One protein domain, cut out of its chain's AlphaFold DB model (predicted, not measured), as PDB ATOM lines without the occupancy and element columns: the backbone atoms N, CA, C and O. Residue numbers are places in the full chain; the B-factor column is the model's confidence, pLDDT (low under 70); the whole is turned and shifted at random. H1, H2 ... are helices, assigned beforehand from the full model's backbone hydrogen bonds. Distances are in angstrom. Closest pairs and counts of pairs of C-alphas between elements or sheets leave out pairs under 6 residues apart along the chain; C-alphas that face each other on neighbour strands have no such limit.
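This is residues 10 to 64 of the 246 residues of the protein "DUF1743 domain-containing protein" of Candidatus Poseidoniales archaeon (UniProt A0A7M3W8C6). With little regular structure, this is a helical hairpin, H1 and H2 side by side, and a long loop, residues 17 to 50, that swings out to one side and returns. Residues 21 to 22 pair antiparallel with 47 to 48. The printed part has 55 residues, two named helices, H1 then H2, and no named strand; the class is all helix, though named elements hold only 19 residues. It is compact, radius of gyration of the C-alphas 10.8 A, spanning 29 by 24 by 20 A.

Start at H1, residues 10 to 16; it touches H2, residues 51 to 62, closest at the C-alphas of Val 15 and Ala 57, 6.0 A apart. H2 touches H1 with residues 57 to 61 alone. This hairpin has a shallow tilt of 11 degrees, opposite ways. In both helices every O i to N i+4 pair is within hydrogen-bond range.

Find C-alpha 10 at (-37.494, -1.070, 8.500); H1 runs 9.9 A to C-alpha 16. H2 runs 16.3 A from C-alpha 51 to C-alpha 62 at (-31.171, 1.886, 19.287).

The C-alphas farthest apart, of Pro 19 and Leu 39, are 30.6 A apart. The 34-residue link is long, and the printed part has no cut. Look for pLDDT under 70 at residues 24 and 27 to 33.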
ATOM      1  N   THR A  10     -38.306  -0.155   9.312       90.94
ATOM      2  CA  THR A  10     -37.494  -1.070   8.500       90.94
ATOM      3  C   THR A  10     -36.625  -1.948   9.391       90.94
ATOM      4  O   THR A  10     -36.523  -3.156   9.175       90.94
ATOM      5  N   THR A  11     -36.048  -1.371  10.446       92.38
ATOM      6  CA  THR A  11     -35.292  -2.152  11.429       92.38
ATOM      7  C   THR A  11     -36.212  -3.076  12.235       92.38
ATOM      8  O   THR A  11     -35.840  -4.223  12.484       92.38
ATOM      9  N   VAL A  12     -37.425  -2.631  12.596       90.88
ATOM     10  CA  VAL A  12     -38.439  -3.477  13.256       90.88
ATOM     11  C   VAL A  12     -38.816  -4.682  12.393       90.88
ATOM     12  O   VAL A  12     -38.797  -5.804  12.890       90.88
ATOM     13  N   GLU A  13     -39.117  -4.477  11.111       89.50
ATOM     14  CA  GLU A  13     -39.441  -5.556  10.169       89.50
ATOM     15  C   GLU A  13     -38.274  -6.538  10.007       89.50
ATOM     16  O   GLU A  13     -38.467  -7.755  10.004       89.50
ATOM     17  N   ALA A  14     -37.042  -6.026   9.939       91.31
ATOM     18  CA  ALA A  14     -35.857  -6.867   9.843       91.31
ATOM     19  C   ALA A  14     -35.667  -7.749  11.089       91.31
ATOM     20  O   ALA A  14     -35.333  -8.925  10.942       91.31
ATOM     21  N   VAL A  15     -35.883  -7.225  12.303       92.81
ATOM     22  CA  VAL A  15     -35.766  -8.035  13.531       92.81
ATOM     23  C   VAL A  15     -36.962  -8.962  13.747       92.81
ATOM     24  O   VAL A  15     -36.770 -10.043  14.288       92.81
ATOM     25  N   ASP A  16     -38.167  -8.597  13.297       89.44
ATOM     26  CA  ASP A  16     -39.356  -9.470  13.337       89.44
ATOM     27  C   ASP A  16     -39.159 -10.754  12.520       89.44
ATOM     28  O   ASP A  16     -39.708 -11.800  12.843       89.44
ATOM     29  N   SER A  17     -38.320 -10.702  11.483       90.38
ATOM     30  CA  SER A  17     -37.979 -11.885  10.685       90.38
ATOM     31  C   SER A  17     -37.106 -12.913  11.421       90.38
ATOM     32  O   SER A  17     -36.852 -13.994  10.884       90.38
ATOM     33  N   TRP A  18     -36.606 -12.596  12.621       93.62
ATOM     34  CA  TRP A  18     -35.741 -13.497  13.379       93.62
ATOM     35  C   TRP A  18     -36.571 -14.525  14.151       93.62
ATOM     36  O   TRP A  18     -37.500 -14.141  14.860       93.62
ATOM     37  N   PRO A  19     -36.207 -15.818  14.109       91.56
ATOM     38  CA  PRO A  19     -36.987 -16.876  14.754       91.56
ATOM     39  C   PRO A  19     -37.045 -16.743  16.282       91.56
ATOM     40  O   PRO A  19     -37.964 -17.258  16.916       91.56
ATOM     41  N   GLU A  20     -36.073 -16.068  16.897       93.94
ATOM     42  CA  GLU A  20     -36.049 -15.839  18.337       93.94
ATOM     43  C   GLU A  20     -36.906 -14.654  18.777       93.94
ATOM     44  O   GLU A  20     -37.155 -14.527  19.975       93.94
ATOM     45  N   ILE A  21     -37.318 -13.769  17.865       92.06
ATOM     46  CA  ILE A  21     -38.092 -12.573  18.192       92.06
ATOM     47  C   ILE A  21     -39.577 -12.911  18.187       92.06
ATOM     48  O   ILE A  21     -40.094 -13.575  17.296       92.06
ATOM     49  N   ILE A  22     -40.269 -12.441  19.221       88.00
ATOM     50  CA  ILE A  22     -41.711 -12.606  19.354       88.00
ATOM     51  C   ILE A  22     -42.379 -11.303  19.738       88.00
ATOM     52  O   ILE A  22     -41.932 -10.572  20.621       88.00
ATOM     53  N   PHE A  23     -43.538 -11.060  19.145       81.50
ATOM     54  CA  PHE A  23     -44.401  -9.957  19.533       81.50
ATOM     55  C   PHE A  23     -45.782 -10.483  19.918       81.50
ATOM     56  O   PHE A  23     -46.258 -11.462  19.365       81.50
ATOM     57  N   SER A  24     -46.457  -9.809  20.853       67.12
ATOM     58  CA  SER A  24     -47.916  -9.968  21.050       67.12
ATOM     59  C   SER A  24     -48.711  -9.105  20.071       67.12
ATOM     60  O   SER A  24     -49.870  -8.799  20.322       67.12
ATOM     61  N   ARG A  25     -48.059  -8.548  19.052       72.56
ATOM     62  CA  ARG A  25     -48.614  -7.531  18.176       72.56
ATOM     63  C   ARG A  25     -47.906  -7.560  16.828       72.56
ATOM     64  O   ARG A  25     -46.695  -7.405  16.806       72.56
ATOM     65  N   ASP A  26     -48.658  -7.776  15.749       72.56
ATOM     66  CA  ASP A  26     -48.122  -8.003  14.401       72.56
ATOM     67  C   ASP A  26     -47.612  -6.704  13.741       72.56
ATOM     68  O   ASP A  26     -48.431  -5.883  13.305       72.56
ATOM     69  N   PRO A  27     -46.285  -6.495  13.636       67.44
ATOM     70  CA  PRO A  27     -45.732  -5.255  13.093       67.44
ATOM     71  C   PRO A  27     -46.099  -5.036  11.616       67.44
ATOM     72  O   PRO A  27     -46.198  -3.890  11.177       67.44
ATOM     73  N   ARG A  28     -46.423  -6.101  10.866       67.88
ATOM     74  CA  ARG A  28     -46.797  -6.045   9.437       67.88
ATOM     75  C   ARG A  28     -48.128  -5.340   9.174       67.88
ATOM     76  O   ARG A  28     -48.419  -4.968   8.041       67.88
ATOM     77  N   ARG A  29     -48.951  -5.118  10.205       68.94
ATOM     78  CA  ARG A  29     -50.242  -4.411  10.089       68.94
ATOM     79  C   ARG A  29     -50.114  -2.882  10.172       68.94
ATOM     80  O   ARG A  29     -51.125  -2.198  10.314       68.94
ATOM     81  N   GLY A  30     -48.897  -2.334  10.092       56.94
ATOM     82  CA  GLY A  30     -48.655  -0.891   9.947       56.94
ATOM     83  C   GLY A  30     -48.838  -0.069  11.225       56.94
ATOM     84  O   GLY A  30     -48.923   1.155  11.176       56.94
ATOM     85  N   THR A  31     -48.894  -0.719  12.387       56.69
ATOM     86  CA  THR A  31     -48.802  -0.028  13.676       56.69
ATOM     87  C   THR A  31     -47.469  -0.407  14.315       56.69
ATOM     88  O   THR A  31     -47.133  -1.583  14.391       56.69
ATOM     89  N   SER A  32     -46.664   0.575  14.737       55.44
ATOM     90  CA  SER A  32     -45.414   0.299  15.461       55.44
ATOM     91  C   SER A  32     -45.777  -0.166  16.871       55.44
ATOM     92  O   SER A  32     -46.162   0.621  17.734       55.44
ATOM     93  N   LEU A  33     -45.805  -1.484  17.059       64.06
ATOM     94  CA  LEU A  33     -46.456  -2.121  18.205       64.06
ATOM     95  C   LEU A  33     -45.521  -2.387  19.385       64.06
ATOM     96  O   LEU A  33     -46.007  -2.661  20.488       64.06
ATOM     97  N   ILE A  34     -44.211  -2.278  19.161       77.88
ATOM     98  CA  ILE A  34     -43.203  -2.362  20.219       77.88
ATOM     99  C   ILE A  34     -43.171  -1.088  21.065       77.88
ATOM    100  O   ILE A  34     -42.800  -1.141  22.235       77.88
ATOM    101  N   ALA A  35     -43.604   0.046  20.509       87.00
ATOM    102  CA  ALA A  35     -43.698   1.310  21.218       87.00
ATOM    103  C   ALA A  35     -45.043   1.417  21.967       87.00
ATOM    104  O   ALA A  35     -46.113   1.285  21.359       87.00
ATOM    105  N   PRO A  36     -45.051   1.665  23.292       83.81
ATOM    106  CA  PRO A  36     -46.298   1.908  24.007       83.81
ATOM    107  C   PRO A  36     -46.950   3.209  23.509       83.81
ATOM    108  O   PRO A  36     -46.275   4.106  23.015       83.81
ATOM    109  N   ARG A  37     -48.276   3.339  23.652       82.38
ATOM    110  CA  ARG A  37     -49.011   4.571  23.286       82.38
ATOM    111  C   ARG A  37     -49.168   5.561  24.444       82.38
ATOM    112  O   ARG A  37     -49.406   6.735  24.203       82.38
ATOM    113  N   GLY A  38     -49.054   5.097  25.689       81.69
ATOM    114  CA  GLY A  38     -49.192   5.946  26.880       81.69
ATOM    115  C   GLY A  38     -47.992   6.873  27.101       81.69
ATOM    116  O   GLY A  38     -47.022   6.831  26.352       81.69
ATOM    117  N   LEU A  39     -48.007   7.656  28.179       86.50
ATOM    118  CA  LEU A  39     -46.949   8.626  28.530       86.50
ATOM    119  C   LEU A  39     -45.727   7.999  29.243       86.50
ATOM    120  O   LEU A  39     -44.926   8.698  29.854       86.50
ATOM    121  N   SER A  40     -45.591   6.669  29.196       88.75
ATOM    122  CA  SER A  40     -44.502   5.920  29.844       88.75
ATOM    123  C   SER A  40     -43.111   6.333  29.326       88.75
ATOM    124  O   SER A  40     -42.971   6.624  28.142       88.75
ATOM    125  N   PRO A  41     -42.042   6.287  30.140       90.81
ATOM    126  CA  PRO A  41     -40.681   6.543  29.654       90.81
ATOM    127  C   PRO A  41     -40.153   5.465  28.689       90.81
ATOM    128  O   PRO A  41     -39.108   5.653  28.075       90.81
ATOM    129  N   VAL A  42     -40.840   4.326  28.552       91.94
ATOM    130  CA  VAL A  42     -40.424   3.240  27.654       91.94
ATOM    131  C   VAL A  42     -40.576   3.676  26.196       91.94
ATOM    132  O   VAL A  42     -41.684   3.998  25.766       91.94
ATOM    133  N   LEU A  43     -39.478   3.640  25.435       92.44
ATOM    134  CA  LEU A  43     -39.484   3.904  23.995       92.44
ATOM    135  C   LEU A  43     -40.053   2.717  23.207       92.44
ATOM    136  O   LEU A  43     -41.007   2.859  22.450       92.44
ATOM    137  N   PHE A  44     -39.489   1.532  23.414       91.62
ATOM    138  CA  PHE A  44     -39.998   0.296  22.841       91.62
ATOM    139  C   PHE A  44     -39.711  -0.896  23.750       91.62
ATOM    140  O   PHE A  44     -38.824  -0.851  24.602       91.62
ATOM    141  N   GLY A  45     -40.457  -1.978  23.550       91.31
ATOM    142  CA  GLY A  45     -40.192  -3.287  24.125       91.31
ATOM    143  C   GLY A  45     -40.261  -4.356  23.042       91.31
ATOM    144  O   GLY A  45     -41.300  -4.531  22.411       91.31
ATOM    145  N   LEU A  46     -39.160  -5.079  22.857       91.00
ATOM    146  CA  LEU A  46     -39.116  -6.309  22.068       91.00
ATOM    147  C   LEU A  46     -39.023  -7.507  23.004       91.00
ATOM    148  O   LEU A  46     -38.515  -7.387  24.122       91.00
ATOM    149  N   ARG A  47     -39.500  -8.662  22.550       92.38
ATOM    150  CA  ARG A  47     -39.378  -9.912  23.300       92.38
ATOM    151  C   ARG A  47     -38.606 -10.898  22.455       92.38
ATOM    152  O   ARG A  47     -38.704 -10.881  21.231       92.38
ATOM    153  N   ALA A  48     -37.841 -11.738  23.131       94.12
ATOM    154  CA  ALA A  48     -37.097 -12.794  22.484       94.12
ATOM    155  C   ALA A  48     -37.079 -14.050  23.350       94.12
ATOM    156  O   ALA A  48     -37.170 -13.960  24.576       94.12
ATOM    157  N   THR A  49     -36.891 -15.204  22.720       94.31
ATOM    158  CA  THR A  49     -36.661 -16.490  23.395       94.31
ATOM    159  C   THR A  49     -35.224 -16.655  23.893       94.31
ATOM    160  O   THR A  49     -34.966 -17.513  24.734       94.31
ATOM    161  N   ALA A  50     -34.291 -15.816  23.424       94.75
ATOM    162  CA  ALA A  50     -32.883 -15.842  23.811       94.75
ATOM    163  C   ALA A  50     -32.358 -14.446  24.188       94.75
ATOM    164  O   ALA A  50     -32.571 -13.466  23.471       94.75
ATOM    165  N   GLU A  51     -31.587 -14.361  25.279       96.31
ATOM    166  CA  GLU A  51     -30.999 -13.102  25.768       96.31
ATOM    167  C   GLU A  51     -30.136 -12.417  24.698       96.31
ATOM    168  O   GLU A  51     -30.210 -11.202  24.507       96.31
ATOM    169  N   GLN A  52     -29.333 -13.195  23.968       97.06
ATOM    170  CA  GLN A  52     -28.427 -12.651  22.961       97.06
ATOM    171  C   GLN A  52     -29.174 -12.083  21.748       97.06
ATOM    172  O   GLN A  52     -28.779 -11.038  21.226       97.06
ATOM    173  N   ALA A  53     -30.277 -12.720  21.342       96.81
ATOM    174  CA  ALA A  53     -31.156 -12.192  20.304       96.81
ATOM    175  C   ALA A  53     -31.798 -10.873  20.760       96.81
ATOM    176  O   ALA A  53     -31.743  -9.889  20.023       96.81
ATOM    177  N   ALA A  54     -32.288 -10.807  22.007       96.38
ATOM    178  CA  ALA A  54     -32.842  -9.577  22.572       96.38
ATOM    179  C   ALA A  54     -31.821  -8.426  22.585       96.38
ATOM    180  O   ALA A  54     -32.134  -7.318  22.148       96.38
ATOM    181  N   LYS A  55     -30.585  -8.688  23.036       97.38
ATOM    182  CA  LYS A  55     -29.491  -7.701  23.042       97.38
ATOM    183  C   LYS A  55     -29.173  -7.201  21.637       97.38
ATOM    184  O   LYS A  55     -29.084  -5.993  21.426       97.38
ATOM    185  N   LYS A  56     -29.014  -8.114  20.676       97.69
ATOM    186  CA  LYS A  56     -28.655  -7.774  19.294       97.69
ATOM    187  C   LYS A  56     -29.769  -6.980  18.604       97.69
ATOM    188  O   LYS A  56     -29.480  -5.951  18.002       97.69
ATOM    189  N   ALA A  57     -31.025  -7.411  18.734       96.06
ATOM    190  CA  ALA A  57     -32.173  -6.704  18.169       96.06
ATOM    191  C   ALA A  57     -32.341  -5.308  18.793       96.06
ATOM    192  O   ALA A  57     -32.534  -4.328  18.078       96.06
ATOM    193  N   CYS A  58     -32.182  -5.195  20.117       96.19
ATOM    194  CA  CYS A  58     -32.226  -3.907  20.808       96.19
ATOM    195  C   CYS A  58     -31.110  -2.978  20.319       96.19
ATOM    196  O   CYS A  58     -31.377  -1.822  20.005       96.19
ATOM    197  N   HIS A  59     -29.883  -3.488  20.182       97.06
ATOM    198  CA  HIS A  59     -28.761  -2.707  19.674       97.06
ATOM    199  C   HIS A  59     -29.017  -2.170  18.260       97.06
ATOM    200  O   HIS A  59     -28.699  -1.013  18.002       97.06
ATOM    201  N   LEU A  60     -29.584  -2.979  17.357       96.56
ATOM    202  CA  LEU A  60     -29.925  -2.534  16.000       96.56
ATOM    203  C   LEU A  60     -30.954  -1.401  16.018       96.56
ATOM    204  O   LEU A  60     -30.737  -0.386  15.369       96.56
ATOM    205  N   LEU A  61     -32.026  -1.543  16.803       94.69
ATOM    206  CA  LEU A  61     -33.062  -0.515  16.919       94.69
ATOM    207  C   LEU A  61     -32.517   0.783  17.524       94.69
ATOM    208  O   LEU A  61     -32.764   1.853  16.990       94.69
ATOM    209  N   VAL A  62     -31.735   0.703  18.606       96.25
ATOM    210  CA  VAL A  62     -31.171   1.886  19.287       96.25
ATOM    211  C   VAL A  62     -30.243   2.708  18.382       96.25
ATOM    212  O   VAL A  62     -30.165   3.920  18.553       96.25
ATOM    213  N   HIS A  63     -29.524   2.065  17.455       96.06
ATOM    214  CA  HIS A  63     -28.534   2.719  16.584       96.06
ATOM    215  C   HIS A  63     -29.042   2.978  15.165       96.06
ATOM    216  O   HIS A  63     -28.262   3.367  14.296       96.06
ATOM    217  N   SER A  64     -30.319   2.723  14.909       95.50
ATOM    218  CA  SER A  64     -30.923   2.964  13.609       95.50
ATOM    219  C   SER A  64     -31.247   4.459  13.430       95.50
ATOM    220  O   SER A  64     -31.567   5.155  14.394       95.50
TER     221      SER A  64